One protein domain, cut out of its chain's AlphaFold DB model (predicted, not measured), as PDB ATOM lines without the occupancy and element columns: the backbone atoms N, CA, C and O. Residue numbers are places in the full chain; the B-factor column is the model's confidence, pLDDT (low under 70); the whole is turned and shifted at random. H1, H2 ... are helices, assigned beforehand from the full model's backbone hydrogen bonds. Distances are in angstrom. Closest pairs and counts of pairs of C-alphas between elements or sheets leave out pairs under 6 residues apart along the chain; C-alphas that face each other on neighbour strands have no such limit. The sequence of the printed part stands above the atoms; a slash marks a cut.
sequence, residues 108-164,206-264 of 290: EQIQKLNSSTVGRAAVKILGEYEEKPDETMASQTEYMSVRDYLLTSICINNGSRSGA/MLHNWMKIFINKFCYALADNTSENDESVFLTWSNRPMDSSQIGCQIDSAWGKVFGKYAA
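What this domain is: This is residues 108 to 164 and 206 to 264 of the 290 residues of the protein "Neurofilament medium polypeptide" of Paramuricea clavata (UniProt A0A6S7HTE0). H3 runs through the middle, and H2 and H5 cross it, making a V that closes where residues 117 to 118 of H2 meet residues 254 to 258 of H5. H4 runs beside H3 the opposite way, residues 223 to 243 lead from it to H5, and small H1 and H6 sit near the V's point. The printed part has 116 residues with six named helices, H1 to H6 in chain order, and no named strand: all helix, mostly crossed in packing. It is compact, with a radius of gyration of the C-alphas of 13.9 A and spans of 41 by 29 by 23 A.

How they stand to each other: H3, residues 140 to 158, touches H5, residues 244 to 259, about perpendicular at 85 degrees; C-alphas 152 and 251 are closest, 5.2 A apart. With residues 142 to 149 alone, H3 touches H2, residues 117 to 131, only just about perpendicular at 73 degrees; C-alphas 122 and 146 are closest, at 4.8 A. H4, residues 206 to 222, touches H3 at a shallow tilt of 34.5 degrees, only just short of steep; C-alphas 143 and 218 are closest, at 6.3 A. H4 and H5 are apart. H1, residues 108 to 115, only just touches H5, with 3 pairs of C-alphas within 8 A, the closest being 113 and 258 at 6.5 A. H6, residues 261 to 264, touches H5, closest at C-alphas 264 and 256, 4.8 A. O i to N i+4 pairs are within hydrogen-bond range throughout H1 and H3, and in 10 of 11 in H2, 10 of 13 in H4 and 11 of 12 in H5; H6 is too short for one.

Where its parts are: H3 measures 26.8 A, H4 23.6 A, H5 22.4 A and H2 21.8 A. H1 begins at C-alpha 108 (125.475, 66.619, 91.489), and H6 ends at C-alpha 264 (132.531, 80.761, 93.513). H4 has a kink of 26 degrees near residue 216.

The domain as a whole: C-alphas 108 and 226 are farthest apart, 42.2 A. Residues 165 to 205 are not printed; C-alphas 164 and 206 are 20.1 A apart across the cut. The link from H4 to H5 is long. Residues 221 to 227 and 261 to 264 have pLDDT under 70.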
ATOM      1  N   GLU A 108     124.908  67.199  90.265       85.12
ATOM      2  CA  GLU A 108     125.475  66.619  91.489       85.12
ATOM      3  C   GLU A 108     125.972  67.714  92.440       85.12
ATOM      4  O   GLU A 108     125.765  67.641  93.655       85.12
ATOM      5  N   GLN A 109     126.577  68.778  91.901       84.62
ATOM      6  CA  GLN A 109     126.960  69.949  92.690       84.62
ATOM      7  C   GLN A 109     125.718  70.671  93.237       84.62
ATOM      8  O   GLN A 109     125.686  71.049  94.407       84.62
ATOM      9  N   ILE A 110     124.649  70.799  92.452       86.12
ATOM     10  CA  ILE A 110     123.382  71.370  92.940       86.12
ATOM     11  C   ILE A 110     122.791  70.514  94.073       86.12
ATOM     12  O   ILE A 110     122.373  71.047  95.103       86.12
ATOM     13  N   GLN A 111     122.805  69.186  93.946       86.69
ATOM     14  CA  GLN A 111     122.356  68.292  95.019       86.69
ATOM     15  C   GLN A 111     123.219  68.430  96.281       86.69
ATOM     16  O   GLN A 111     122.688  68.451  97.395       86.69
ATOM     17  N   LYS A 112     124.537  68.602  96.117       89.06
ATOM     18  CA  LYS A 112     125.467  68.835  97.226       89.06
ATOM     19  C   LYS A 112     125.181  70.139  97.973       89.06
ATOM     20  O   LYS A 112     125.343  70.167  99.188       89.06
ATOM     21  N   LEU A 113     124.710  71.198  97.306       88.50
ATOM     22  CA  LEU A 113     124.268  72.422  97.991       88.50
ATOM     23  C   LEU A 113     123.145  72.117  98.993       88.50
ATOM     24  O   LEU A 113     123.234  72.525 100.151       88.50
ATOM     25  N   ASN A 114     122.132  71.354  98.581       85.94
ATOM     26  CA  ASN A 114     120.991  71.023  99.437       85.94
ATOM     27  C   ASN A 114     121.376  70.110 100.615       85.94
ATOM     28  O   ASN A 114     120.866  70.288 101.718       85.94
ATOM     29  N   SER A 115     122.302  69.168 100.411       89.56
ATOM     30  CA  SER A 115     122.781  68.268 101.473       89.56
ATOM     31  C   SER A 115     123.923  68.846 102.324       89.56
ATOM     32  O   SER A 115     124.269  68.279 103.366       89.56
ATOM     33  N   SER A 116     124.496  69.986 101.924       92.38
ATOM     34  CA  SER A 116     125.583  70.661 102.641       92.38
ATOM     35  C   SER A 116     125.176  71.135 104.041       92.38
ATOM     36  O   SER A 116     124.001  71.182 104.406       92.38
ATOM     37  N   THR A 117     126.160  71.520 104.855       91.62
ATOM     38  CA  THR A 117     125.908  72.175 106.149       91.62
ATOM     39  C   THR A 117     125.143  73.489 105.988       91.62
ATOM     40  O   THR A 117     124.271  73.761 106.803       91.62
ATOM     41  N   VAL A 118     125.408  74.251 104.921       91.88
ATOM     42  CA  VAL A 118     124.709  75.508 104.604       91.88
ATOM     43  C   VAL A 118     123.232  75.244 104.316       91.88
ATOM     44  O   VAL A 118     122.369  75.836 104.959       91.88
ATOM     45  N   GLY A 119     122.945  74.315 103.396       93.50
ATOM     46  CA  GLY A 119     121.575  73.957 103.025       93.50
ATOM     47  C   GLY A 119     120.796  73.369 104.199       93.50
ATOM     48  O   GLY A 119     119.711  73.845 104.528       93.50
ATOM     49  N   ARG A 120     121.380  72.396 104.910       94.69
ATOM     50  CA  ARG A 120     120.734  71.774 106.077       94.69
ATOM     51  C   ARG A 120     120.491  72.760 107.214       94.69
ATOM     52  O   ARG A 120     119.442  72.680 107.844       94.69
ATOM     53  N   ALA A 121     121.421  73.678 107.478       95.12
ATOM     54  CA  ALA A 121     121.229  74.704 108.500       95.12
ATOM     55  C   ALA A 121     120.070  75.640 108.137       95.12
ATOM     56  O   ALA A 121     119.202  75.866 108.972       95.12
ATOM     57  N   ALA A 122     120.008  76.125 106.892       96.50
ATOM     58  CA  ALA A 122     118.925  76.995 106.441       96.50
ATOM     59  C   ALA A 122     117.555  76.298 106.486       96.50
ATOM     60  O   ALA A 122     116.596  76.871 106.996       96.50
ATOM     61  N   VAL A 123     117.466  75.048 106.017       95.94
ATOM     62  CA  VAL A 123     116.219  74.261 106.066       95.94
ATOM     63  C   VAL A 123     115.800  73.966 107.506       95.94
ATOM     64  O   VAL A 123     114.619  74.064 107.827       95.94
ATOM     65  N   LYS A 124     116.756  73.660 108.392       96.25
ATOM     66  CA  LYS A 124     116.484  73.484 109.822       96.25
ATOM     67  C   LYS A 124     115.901  74.759 110.434       96.25
ATOM     68  O   LYS A 124     114.876  74.684 111.099       96.25
ATOM     69  N   ILE A 125     116.514  75.914 110.164       96.19
ATOM     70  CA  ILE A 125     116.012  77.212 110.629       96.19
ATOM     71  C   ILE A 125     114.596  77.451 110.082       96.19
ATOM     72  O   ILE A 125     113.701  77.784 110.846       96.19
ATOM     73  N   LEU A 126     114.351  77.227 108.789       95.81
ATOM     74  CA  LEU A 126     113.012  77.382 108.206       95.81
ATOM     75  C   LEU A 126     111.956  76.519 108.913       95.81
ATOM     76  O   LEU A 126     110.886  77.034 109.228       95.81
ATOM     77  N   GLY A 127     112.269  75.253 109.205       95.12
ATOM     78  CA  GLY A 127     111.368  74.359 109.937       95.12
ATOM     79  C   GLY A 127     111.105  74.819 111.374       95.12
ATOM     80  O   GLY A 127     109.964  74.839 111.817       95.12
ATOM     81  N   GLU A 128     112.134  75.282 112.088       94.19
ATOM     82  CA  GLU A 128     111.961  75.830 113.441       94.19
ATOM     83  C   GLU A 128     111.091  77.096 113.460       94.19
ATOM     84  O   GLU A 128     110.369  77.330 114.425       94.19
ATOM     85  N   TYR A 129     111.165  77.937 112.422       93.75
ATOM     86  CA  TYR A 129     110.367  79.165 112.328       93.75
ATOM     87  C   TYR A 129     108.953  78.945 111.790       93.75
ATOM     88  O   TYR A 129     108.105  79.815 111.980       93.75
ATOM     89  N   GLU A 130     108.671  77.798 111.174       92.19
ATOM     90  CA  GLU A 130     107.309  77.415 110.797       92.19
ATOM     91  C   GLU A 130     106.404  77.277 112.033       92.19
ATOM     92  O   GLU A 130     105.263  77.736 112.016       92.19
ATOM     93  N   GLU A 131     106.938  76.721 113.123       89.75
ATOM     94  CA  GLU A 131     106.205  76.481 114.375       89.75
ATOM     95  C   GLU A 131     106.186  77.694 115.324       89.75
ATOM     96  O   GLU A 131     105.352  77.774 116.229       89.75
ATOM     97  N   LYS A 132     107.102  78.653 115.140       88.38
ATOM     98  CA  LYS A 132     107.228  79.836 116.006       88.38
ATOM     99  C   LYS A 132     106.139  80.882 115.711       88.38
ATOM    100  O   LYS A 132     105.694  80.991 114.570       88.38
ATOM    101  N   PRO A 133     105.739  81.726 116.681       84.31
ATOM    102  CA  PRO A 133     104.867  82.881 116.429       84.31
ATOM    103  C   PRO A 133     105.454  83.852 115.390       84.31
ATOM    104  O   PRO A 133     106.674  83.943 115.260       84.31
ATOM    105  N   ASP A 134     104.600  84.574 114.652       74.25
ATOM    106  CA  ASP A 134     105.021  85.506 113.583       74.25
ATOM    107  C   ASP A 134     105.968  86.618 114.069       74.25
ATOM    108  O   ASP A 134     106.864  87.027 113.341       74.25
ATOM    109  N   GLU A 135     105.835  87.033 115.326       71.31
ATOM    110  CA  GLU A 135     106.606  88.123 115.943       71.31
ATOM    111  C   GLU A 135     108.006  87.700 116.421       71.31
ATOM    112  O   GLU A 135     108.734  88.485 117.033       71.31
ATOM    113  N   THR A 136     108.404  86.448 116.179       80.38
ATOM    114  CA  THR A 136     109.695  85.953 116.661       80.38
ATOM    115  C   THR A 136     110.842  86.585 115.879       80.38
ATOM    116  O   THR A 136     111.031  86.307 114.699       80.38
ATOM    117  N   MET A 137     111.649  87.397 116.564       79.38
ATOM    118  CA  MET A 137     112.834  88.029 115.986       79.38
ATOM    119  C   MET A 137     113.900  86.989 115.639       79.38
ATOM    120  O   MET A 137     114.443  86.328 116.526       79.38
ATOM    121  N   ALA A 138     114.240  86.890 114.355       87.19
ATOM    122  CA  ALA A 138     115.388  86.112 113.914       87.19
ATOM    123  C   ALA A 138     116.703  86.830 114.210       87.19
ATOM    124  O   ALA A 138     116.789  88.052 114.107       87.19
ATOM    125  N   SER A 139     117.757  86.084 114.538       91.12
ATOM    126  CA  SER A 139     119.102  86.658 114.609       91.12
ATOM    127  C   SER A 139     119.631  87.014 113.215       91.12
ATOM    128  O   SER A 139     119.220  86.442 112.200       91.12
ATOM    129  N   GLN A 140     120.625  87.906 113.162       91.94
ATOM    130  CA  GLN A 140     121.289  88.284 111.910       91.94
ATOM    131  C   GLN A 140     121.832  87.073 111.147       91.94
ATOM    132  O   GLN A 140     121.685  86.977 109.928       91.94
ATOM    133  N   THR A 141     122.443  86.132 111.864       93.38
ATOM    134  CA  THR A 141     123.034  84.931 111.274       93.38
ATOM    135  C   THR A 141     121.971  84.006 110.693       93.38
ATOM    136  O   THR A 141     122.164  83.485 109.593       93.38
ATOM    137  N   GLU A 142     120.846  83.816 111.387       94.38
ATOM    138  CA  GLU A 142     119.729  83.006 110.887       94.38
ATOM    139  C   GLU A 142     119.100  83.648 109.650       94.38
ATOM    140  O   GLU A 142     118.960  82.979 108.625       94.38
ATOM    141  N   TYR A 143     118.817  84.955 109.715       94.12
ATOM    142  CA  TYR A 143     118.295  85.732 108.592       94.12
ATOM    143  C   TYR A 143     119.169  85.580 107.350       94.12
ATOM    144  O   TYR A 143     118.685  85.190 106.287       94.12
ATOM    145  N   MET A 144     120.470  85.852 107.483       93.81
ATOM    146  CA  MET A 144     121.399  85.770 106.358       93.81
ATOM    147  C   MET A 144     121.512  84.343 105.823       93.81
ATOM    148  O   MET A 144     121.529  84.153 104.610       93.81
ATOM    149  N   SER A 145     121.534  83.338 106.700       94.44
ATOM    150  CA  SER A 145     121.625  81.933 106.284       94.44
ATOM    151  C   SER A 145     120.418  81.504 105.449       94.44
ATOM    152  O   SER A 145     120.593  80.904 104.388       94.44
ATOM    153  N   VAL A 146     119.205  81.846 105.892       96.19
ATOM    154  CA  VAL A 146     117.967  81.530 105.166       96.19
ATOM    155  C   VAL A 146     117.869  82.338 103.874       96.19
ATOM    156  O   VAL A 146     117.618  81.762 102.815       96.19
ATOM    157  N   ARG A 147     118.124  83.650 103.928       96.12
ATOM    158  CA  ARG A 147     118.075  84.541 102.760       96.12
ATOM    159  C   ARG A 147     119.017  84.075 101.652       96.12
ATOM    160  O   ARG A 147     118.598  83.956 100.503       96.12
ATOM    161  N   ASP A 148     120.280  83.822 101.988       95.12
ATOM    162  CA  ASP A 148     121.304  83.460 101.004       95.12
ATOM    163  C   ASP A 148     121.006  82.081 100.394       95.12
ATOM    164  O   ASP A 148     121.174  81.888  99.185       95.12
ATOM    165  N   TYR A 149     120.500  81.139 101.201       95.69
ATOM    166  CA  TYR A 149     120.042  79.840 100.713       95.69
ATOM    167  C   TYR A 149     118.873  79.987  99.731       95.69
ATOM    168  O   TYR A 149     118.965  79.490  98.610       95.69
ATOM    169  N   LEU A 150     117.821  80.731 100.093       96.12
ATOM    170  CA  LEU A 150     116.648  80.933  99.236       96.12
ATOM    171  C   LEU A 150     116.997  81.648  97.927       96.12
ATOM    172  O   LEU A 150     116.577  81.193  96.862       96.12
ATOM    173  N   LEU A 151     117.808  82.711  97.976       95.62
ATOM    174  CA  LEU A 151     118.309  83.396  96.776       95.62
ATOM    175  C   LEU A 151     119.015  82.420  95.832       95.62
ATOM    176  O   LEU A 151     118.745  82.404  94.628       95.62
ATOM    177  N   THR A 152     119.884  81.576  96.387       93.31
ATOM    178  CA  THR A 152     120.648  80.591  95.617       93.31
ATOM    179  C   THR A 152     119.731  79.520  95.028       93.31
ATOM    180  O   THR A 152     119.808  79.243  93.831       93.31
ATOM    181  N   SER A 153     118.808  78.966  95.818       93.62
ATOM    182  CA  SER A 153     117.849  77.955  95.362       93.62
ATOM    183  C   SER A 153     116.925  78.475  94.260       93.62
ATOM    184  O   SER A 153     116.713  77.786  93.264       93.62
ATOM    185  N   ILE A 154     116.403  79.701  94.389       94.94
ATOM    186  CA  ILE A 154     115.557  80.305  93.349       94.94
ATOM    187  C   ILE A 154     116.371  80.544  92.078       94.94
ATOM    188  O   ILE A 154     115.894  80.222  90.986       94.94
ATOM    189  N   CYS A 155     117.595  81.066  92.216       92.31
ATOM    190  CA  CYS A 155     118.486  81.324  91.090       92.31
ATOM    191  C   CYS A 155     118.779  80.048  90.293       92.31
ATOM    192  O   CYS A 155     118.688  80.068  89.066       92.31
ATOM    193  N   ILE A 156     119.079  78.941  90.977       89.94
ATOM    194  CA  ILE A 156     119.322  77.636  90.350       89.94
ATOM    195  C   ILE A 156     118.069  77.143  89.626       89.94
ATOM    196  O   ILE A 156     118.141  76.780  88.456       89.94
ATOM    197  N   ASN A 157     116.917  77.167  90.301       90.06
ATOM    198  CA  ASN A 157     115.685  76.592  89.763       90.06
ATOM    199  C   ASN A 157     115.135  77.359  88.552       90.06
ATOM    200  O   ASN A 157     114.387  76.790  87.762       90.06
ATOM    201  N   ASN A 158     115.487  78.638  88.410       91.38
ATOM    202  CA  ASN A 158     114.960  79.504  87.355       91.38
ATOM    203  C   ASN A 158     115.992  79.907  86.301       91.38
ATOM    204  O   ASN A 158     115.620  80.503  85.291       91.38
ATOM    205  N   GLY A 159     117.288  79.683  86.549       85.69
ATOM    206  CA  GLY A 159     118.350  80.324  85.764       85.69
ATOM    207  C   GLY A 159     118.221  81.854  85.756       85.69
ATOM    208  O   GLY A 159     118.584  82.521  84.784       85.69
ATOM    209  N   SER A 160     117.620  82.425  86.805       82.94
ATOM    210  CA  SER A 160     117.247  83.835  86.839       82.94
ATOM    211  C   SER A 160     118.452  84.709  87.148       82.94
ATOM    212  O   SER A 160     119.205  84.442  88.080       82.94
ATOM    213  N   ARG A 161     118.589  85.826  86.430       79.00
ATOM    214  CA  ARG A 161     119.582  86.853  86.772       79.00
ATOM    215  C   ARG A 161     119.227  87.512  88.105       79.00
ATOM    216  O   ARG A 161     118.050  87.742  88.386       79.00
ATOM    217  N   SER A 162     120.244  87.932  88.855       87.62
ATOM    218  CA  SER A 162     120.089  88.604  90.155       87.62
ATOM    219  C   SER A 162     119.170  89.831  90.116       87.62
ATOM    220  O   SER A 162     118.478  90.110  91.087       87.62
ATOM    221  N   GLY A 163     119.086  90.531  88.978       87.56
ATOM    222  CA  GLY A 163     118.185  91.673  88.803       87.56
ATOM    223  C   GLY A 163     116.692  91.345  88.917       87.56
ATOM    224  O   GLY A 163     115.936  92.207  89.353       87.56
ATOM    225  N   ALA A 164     116.251  90.134  88.562       90.44
ATOM    226  CA  ALA A 164     114.852  89.740  88.759       90.44
ATOM    227  C   ALA A 164     114.551  89.482  90.244       90.44
ATOM    228  O   ALA A 164     113.491  89.856  90.728       90.44
ATOM    229  N   MET A 206     107.197  73.665  97.739       94.50
ATOM    230  CA  MET A 206     108.114  73.719  98.880       94.50
ATOM    231  C   MET A 206     108.850  75.061  98.956       94.50
ATOM    232  O   MET A 206     108.862  75.695 100.007       94.50
ATOM    233  N   LEU A 207     109.415  75.530  97.838       95.62
ATOM    234  CA  LEU A 207     110.163  76.787  97.810       95.62
ATOM    235  C   LEU A 207     109.249  77.997  98.034       95.62
ATOM    236  O   LEU A 207     109.631  78.934  98.728       95.62
ATOM    237  N   HIS A 208     108.026  77.957  97.507       96.94
ATOM    238  CA  HIS A 208     107.006  78.967  97.774       96.94
ATOM    239  C   HIS A 208     106.620  79.005  99.262       96.94
ATOM    240  O   HIS A 208     106.540  80.086  99.844       96.94
ATOM    241  N   ASN A 209     106.447  77.848  99.909       95.75
ATOM    242  CA  ASN A 209     106.160  77.784 101.345       95.75
ATOM    243  C   ASN A 209     107.319  78.332 102.186       95.75
ATOM    244  O   ASN A 209     107.089  79.133 103.090       95.75
ATOM    245  N   TRP A 210     108.563  77.983 101.855       96.94
ATOM    246  CA  TRP A 210     109.732  78.554 102.528       96.94
ATOM    247  C   TRP A 210     109.851  80.062 102.326       96.94
ATOM    248  O   TRP A 210     110.148  80.775 103.278       96.94
ATOM    249  N   MET A 211     109.557  80.568 101.126       96.50
ATOM    250  CA  MET A 211     109.498  82.010 100.869       96.50
ATOM    251  C   MET A 211     108.399  82.697 101.680       96.50
ATOM    252  O   MET A 211     108.610  83.794 102.187       96.50
ATOM    253  N   LYS A 212     107.245  82.049 101.858       94.19
ATOM    254  CA  LYS A 212     106.166  82.561 102.710       94.19
ATOM    255  C   LYS A 212     106.606  82.652 104.173       94.19
ATOM    256  O   LYS A 212     106.370  83.681 104.797       94.19
ATOM    257  N   ILE A 213     107.269  81.618 104.700       93.75
ATOM    258  CA  ILE A 213     107.852  81.639 106.053       93.75
ATOM    259  C   ILE A 213     108.901  82.749 106.152       93.75
ATOM    260  O   ILE A 213     108.867  83.535 107.092       93.75
ATOM    261  N   PHE A 214     109.791  82.858 105.165       94.38
ATOM    262  CA  PHE A 214     110.810  83.902 105.121       94.38
ATOM    263  C   PHE A 214     110.191  85.301 105.188       94.38
ATOM    264  O   PHE A 214     110.507  86.072 106.088       94.38
ATOM    265  N   ILE A 215     109.241  85.608 104.308       91.69
ATOM    266  CA  ILE A 215     108.574  86.911 104.304       91.69
ATOM    267  C   ILE A 215     107.891  87.155 105.652       91.69
ATOM    268  O   ILE A 215     108.154  88.180 106.271       91.69
ATOM    269  N   ASN A 216     107.101  86.193 106.142       88.12
ATOM    270  CA  ASN A 216     106.279  86.345 107.345       88.12
ATOM    271  C   ASN A 216     107.078  86.460 108.649       88.12
ATOM    272  O   ASN A 216     106.688  87.220 109.526       88.12
ATOM    273  N   LYS A 217     108.177  85.714 108.781       87.81
ATOM    274  CA  LYS A 217     108.933  85.610 110.038       87.81
ATOM    275  C   LYS A 217     110.224  86.422 110.038       87.81
ATOM    276  O   LYS A 217     110.682  86.846 111.088       87.81
ATOM    277  N   PHE A 218     110.837  86.613 108.871       88.62
ATOM    278  CA  PHE A 218     112.162  87.222 108.754       88.62
ATOM    279  C   PHE A 218     112.088  88.648 108.211       88.62
ATOM    280  O   PHE A 218     112.787  89.513 108.728       88.62
ATOM    281  N   CYS A 219     111.248  88.918 107.207       83.56
ATOM    282  CA  CYS A 219     111.111  90.274 106.663       83.56
ATOM    283  C   CYS A 219     110.267  91.171 107.578       83.56
ATOM    284  O   CYS A 219     110.687  92.288 107.863       83.56
ATOM    285  N   TYR A 220     109.131  90.688 108.101       72.12
ATOM    286  CA  TYR A 220     108.325  91.483 109.046       72.12
ATOM    287  C   TYR A 220     109.062  91.797 110.338       72.12
ATOM    288  O   TYR A 220     108.885  92.879 110.882       72.12
ATOM    289  N   ALA A 221     109.927  90.889 110.797       63.91
ATOM    290  CA  ALA A 221     110.756  91.143 111.964       63.91
ATOM    291  C   ALA A 221     111.672  92.372 111.796       63.91
ATOM    292  O   ALA A 221     112.115  92.953 112.781       63.91
ATOM    293  N   LEU A 222     111.957  92.764 110.549       64.94
ATOM    294  CA  LEU A 222     112.826  93.886 110.207       64.94
ATOM    295  C   LEU A 222     112.061  95.152 109.788       64.94
ATOM    296  O   LEU A 222     112.687  96.204 109.671       64.94
ATOM    297  N   ALA A 223     110.747  95.068 109.551       62.88
ATOM    298  CA  ALA A 223     109.935  96.180 109.067       62.88
ATOM    299  C   ALA A 223     109.203  96.889 110.219       62.88
ATOM    300  O   ALA A 223     108.545  96.247 111.036       62.88
ATOM    301  N   ASP A 224     109.239  98.225 110.241       61.16
ATOM    302  CA  ASP A 224     108.444  99.058 111.153       61.16
ATOM    303  C   ASP A 224     106.952  99.023 110.741       61.16
ATOM    304  O   ASP A 224     106.423  99.965 110.158       61.16
ATOM    305  N   ASN A 225     106.273  97.894 110.985       53.97
ATOM    306  CA  ASN A 225     104.815  97.657 110.943       53.97
ATOM    307  C   ASN A 225     103.986  98.221 109.762       53.97
ATOM    308  O   ASN A 225     102.759  98.268 109.840       53.97
ATOM    309  N   THR A 226     104.598  98.597 108.643       54.38
ATOM    310  CA  THR A 226     103.903  99.154 107.474       54.38
ATOM    311  C   THR A 226     104.386  98.477 106.196       54.38
ATOM    312  O   THR A 226     105.022  99.107 105.372       54.38
ATOM    313  N   SER A 227     104.090  97.177 106.017       59.78
ATOM    314  CA  SER A 227     104.496  96.476 104.789       59.78
ATOM    315  C   SER A 227     103.661  96.962 103.600       59.78
ATOM    316  O   SER A 227     102.539  96.479 103.376       59.78
ATOM    317  N   GLU A 228     104.184  97.910 102.833       71.88
ATOM    318  CA  GLU A 228     103.601  98.263 101.542       71.88
ATOM    319  C   GLU A 228     103.793  97.102 100.554       71.88
ATOM    320  O   GLU A 228     104.800  96.394 100.563       71.88
ATOM    321  N   ASN A 229     102.818  96.874  99.670       80.31
ATOM    322  CA  ASN A 229     102.925  95.808  98.664       80.31
ATOM    323  C   ASN A 229     104.115  96.008  97.704       80.31
ATOM    324  O   ASN A 229     104.546  95.041  97.078       80.31
ATOM    325  N   ASP A 230     104.653  97.225  97.611       84.06
ATOM    326  CA  ASP A 230     105.769  97.575  96.731       84.06
ATOM    327  C   ASP A 230     107.153  97.360  97.379       84.06
ATOM    328  O   ASP A 230     108.182  97.577  96.731       84.06
ATOM    329  N   GLU A 231     107.211  96.895  98.632       88.69
ATOM    330  CA  GLU A 231     108.470  96.555  99.301       88.69
ATOM    331  C   GLU A 231     109.175  95.369  98.637       88.69
ATOM    332  O   GLU A 231     108.546  94.394  98.217       88.69
ATOM    333  N   SER A 232     110.509  95.435  98.567       92.00
ATOM    334  CA  SER A 232     111.333  94.337  98.053       92.00
ATOM    335  C   SER A 232     111.327  93.153  99.019       92.00
ATOM    336  O   SER A 232     111.421  93.325 100.232       92.00
ATOM    337  N   VAL A 233     111.274  91.938  98.475       93.50
ATOM    338  CA  VAL A 233     111.325  90.699  99.266       93.50
ATOM    339  C   VAL A 233     112.695  90.501  99.916       93.50
ATOM    340  O   VAL A 233     112.789  90.035 101.049       93.50
ATOM    341  N   PHE A 234     113.775  90.829  99.204       94.06
ATOM    342  CA  PHE A 234     115.134  90.553  99.663       94.06
ATOM    343  C   PHE A 234     115.802  91.814 100.191       94.06
ATOM    344  O   PHE A 234     116.241  92.686  99.436       94.06
ATOM    345  N   LEU A 235     115.911  91.872 101.515       92.44
ATOM    346  CA  LEU A 235     116.457  93.012 102.235       92.44
ATOM    347  C   LEU A 235     117.839  92.688 102.824       92.44
ATOM    348  O   LEU A 235     118.214  91.535 103.086       92.44
ATOM    349  N   THR A 236     118.635  93.723 103.050       91.75
ATOM    350  CA  THR A 236     119.783  93.649 103.947       91.75
ATOM    351  C   THR A 236     119.292  93.492 105.386       91.75
ATOM    352  O   THR A 236     118.147  93.795 105.706       91.75
ATOM    353  N   TRP A 237     120.185  93.091 106.290       88.75
ATOM    354  CA  TRP A 237     119.885  93.090 107.728       88.75
ATOM    355  C   TRP A 237     119.467  94.474 108.262       88.75
ATOM    356  O   TRP A 237     118.744  94.583 109.238       88.75
ATOM    357  N   SER A 238     119.910  95.546 107.602       86.88
ATOM    358  CA  SER A 238     119.559  96.933 107.922       86.88
ATOM    359  C   SER A 238     118.267  97.413 107.248       86.88
ATOM    360  O   SER A 238     118.107  98.616 107.053       86.88
ATOM    361  N   ASN A 239     117.385  96.488 106.859       87.25
ATOM    362  CA  ASN A 239     116.093  96.763 106.234       87.25
ATOM    363  C   ASN A 239     116.188  97.625 104.954       87.25
ATOM    364  O   ASN A 239     115.375  98.513 104.710       87.25
ATOM    365  N   ARG A 240     117.224  97.408 104.128       90.56
ATOM    366  CA  ARG A 240     117.357  98.074 102.820       90.56
ATOM    367  C   ARG A 240     117.189  97.077 101.679       90.56
ATOM    368  O   ARG A 240     117.754  95.990 101.775       90.56
ATOM    369  N   PRO A 241     116.506  97.435 100.579       92.44
ATOM    370  CA  PRO A 241     116.453  96.592  99.388       92.44
ATOM    371  C   PRO A 241     117.850  96.217  98.899       92.44
ATOM    372  O   PRO A 241     118.725  97.081  98.798       92.44
ATOM    373  N   MET A 242     118.057  94.935  98.598       94.31
ATOM    374  CA  MET A 242     119.314  94.475  98.018       94.31
ATOM    375  C   MET A 242     119.353  94.754  96.521       94.31
ATOM    376  O   MET A 242     118.412  94.440  95.792       94.31
ATOM    377  N   ASP A 243     120.470  95.295  96.041       94.19
ATOM    378  CA  ASP A 243     120.690  95.442  94.607       94.19
ATOM    379  C   ASP A 243     121.148  94.123  93.949       94.19
ATOM    380  O   ASP A 243     121.496  93.129  94.596       94.19
ATOM    381  N   SER A 244     121.157  94.106  92.615       92.50
ATOM    382  CA  SER A 244     121.531  92.924  91.834       92.50
ATOM    383  C   SER A 244     122.984  92.479  92.032       92.50
ATOM    384  O   SER A 244     123.277  91.294  91.866       92.50
ATOM    385  N   SER A 245     123.894  93.402  92.356       93.12
ATOM    386  CA  SER A 245     125.293  93.080  92.650       93.12
ATOM    387  C   SER A 245     125.398  92.398  94.008       93.12
ATOM    388  O   SER A 245     126.030  91.352  94.117       93.12
ATOM    389  N   GLN A 246     124.733  92.942  95.027       94.81
ATOM    390  CA  GLN A 246     124.709  92.366  96.369       94.81
ATOM    391  C   GLN A 246     124.114  90.959  96.368       94.81
ATOM    392  O   GLN A 246     124.683  90.070  97.002       94.81
ATOM    393  N   ILE A 247     123.012  90.744  95.638       94.12
ATOM    394  CA  ILE A 247     122.422  89.410  95.457       94.12
ATOM    395  C   ILE A 247     123.405  88.463  94.769       94.12
ATOM    396  O   ILE A 247     123.577  87.342  95.243       94.12
ATOM    397  N   GLY A 248     124.072  88.910  93.699       92.12
ATOM    398  CA  GLY A 248     125.110  88.119  93.031       92.12
ATOM    399  C   GLY A 248     126.200  87.679  94.008       92.12
ATOM    400  O   GLY A 248     126.454  86.488  94.152       92.12
ATOM    401  N   CYS A 249     126.734  88.618  94.794       92.12
ATOM    402  CA  CYS A 249     127.739  88.313  95.809       92.12
ATOM    403  C   CYS A 249     127.249  87.327  96.884       92.12
ATOM    404  O   CYS A 249     128.049  86.528  97.367       92.12
ATOM    405  N   GLN A 250     125.969  87.364  97.287       93.44
ATOM    406  CA  GLN A 250     125.447  86.388  98.257       93.44
ATOM    407  C   GLN A 250     125.334  84.988  97.661       93.44
ATOM    408  O   GLN A 250     125.691  84.018  98.326       93.44
ATOM    409  N   ILE A 251     124.884  84.888  96.409       91.62
ATOM    410  CA  ILE A 251     124.818  83.615  95.686       91.62
ATOM    411  C   ILE A 251     126.231  83.028  95.562       91.62
ATOM    412  O   ILE A 251     126.458  81.876  95.935       91.62
ATOM    413  N   ASP A 252     127.207  83.834  95.142       88.62
ATOM    414  CA  ASP A 252     128.608  83.412  95.031       88.62
ATOM    415  C   ASP A 252     129.190  83.011  96.394       88.62
ATOM    416  O   ASP A 252     129.894  82.005  96.510       88.62
ATOM    417  N   SER A 253     128.853  83.745  97.460       89.69
ATOM    418  CA  SER A 253     129.259  83.404  98.828       89.69
ATOM    419  C   SER A 253     128.678  82.066  99.286       89.69
ATOM    420  O   SER A 253     129.399  81.252  99.871       89.69
ATOM    421  N   ALA A 254     127.399  81.802  99.002       88.50
ATOM    422  CA  ALA A 254     126.748  80.536  99.329       88.50
ATOM    423  C   ALA A 254     127.434  79.361  98.619       88.50
ATOM    424  O   ALA A 254     127.745  78.354  99.259       88.50
ATOM    425  N   TRP A 255     127.776  79.522  97.337       86.50
ATOM    426  CA  TRP A 255     128.593  78.549  96.609       86.50
ATOM    427  C   TRP A 255     129.982  78.381  97.233       86.50
ATOM    428  O   TRP A 255     130.415  77.255  97.483       86.50
ATOM    429  N   GLY A 256     130.664  79.481  97.549       86.81
ATOM    430  CA  GLY A 256     131.999  79.458  98.146       86.81
ATOM    431  C   GLY A 256     132.054  78.723  99.488       86.81
ATOM    432  O   GLY A 256     133.036  78.040  99.773       86.81
ATOM    433  N   LYS A 257     130.987  78.794 100.293       88.88
ATOM    434  CA  LYS A 257     130.875  78.056 101.565       88.88
ATOM    435  C   LYS A 257     130.754  76.539 101.376       88.88
ATOM    436  O   LYS A 257     131.130  75.796 102.278       88.88
ATOM    437  N   VAL A 258     130.238  76.068 100.238       87.12
ATOM    438  CA  VAL A 258     130.031  74.630  99.974       87.12
ATOM    439  C   VAL A 258     131.169  74.011  99.158       87.12
ATOM    440  O   VAL A 258     131.508  72.845  99.364       87.12
ATOM    441  N   PHE A 259     131.769  74.780  98.247       84.69
ATOM    442  CA  PHE A 259     132.757  74.285  97.278       84.69
ATOM    443  C   PHE A 259     134.145  74.925  97.420       84.69
ATOM    444  O   PHE A 259     135.057  74.560  96.685       84.69
ATOM    445  N   GLY A 260     134.326  75.856  98.359       81.56
ATOM    446  CA  GLY A 260     135.553  76.636  98.515       81.56
ATOM    447  C   GLY A 260     135.554  77.917  97.671       81.56
ATOM    448  O   GLY A 260     134.840  78.041  96.675       81.56
ATOM    449  N   LYS A 261     136.367  78.903  98.076       66.56
ATOM    450  CA  LYS A 261     136.375  80.260  97.487       66.56
ATOM    451  C   LYS A 261     136.691  80.288  95.984       66.56
ATOM    452  O   LYS A 261     136.151  81.137  95.289       66.56
ATOM    453  N   TYR A 262     137.495  79.350  95.482       54.12
ATOM    454  CA  TYR A 262     137.873  79.275  94.062       54.12
ATOM    455  C   TYR A 262     136.745  78.781  93.148       54.12
ATOM    456  O   TYR A 262     136.687  79.157  91.979       54.12
ATOM    457  N   ALA A 263     135.799  78.006  93.685       51.34
ATOM    458  CA  ALA A 263     134.642  77.566  92.920       51.34
ATOM    459  C   ALA A 263     133.680  78.732  92.642       51.34
ATOM    460  O   ALA A 263     133.114  78.799  91.553       51.34
ATOM    461  N   ALA A 264     133.503  79.663  93.589       48.53
ATOM    462  CA  ALA A 264     132.531  80.761  93.513       48.53
ATOM    463  C   ALA A 264     132.703  81.673  92.282       48.53
ATOM    464  O   ALA A 264     131.719  82.175  91.759       48.53
TER     465      ALA A 264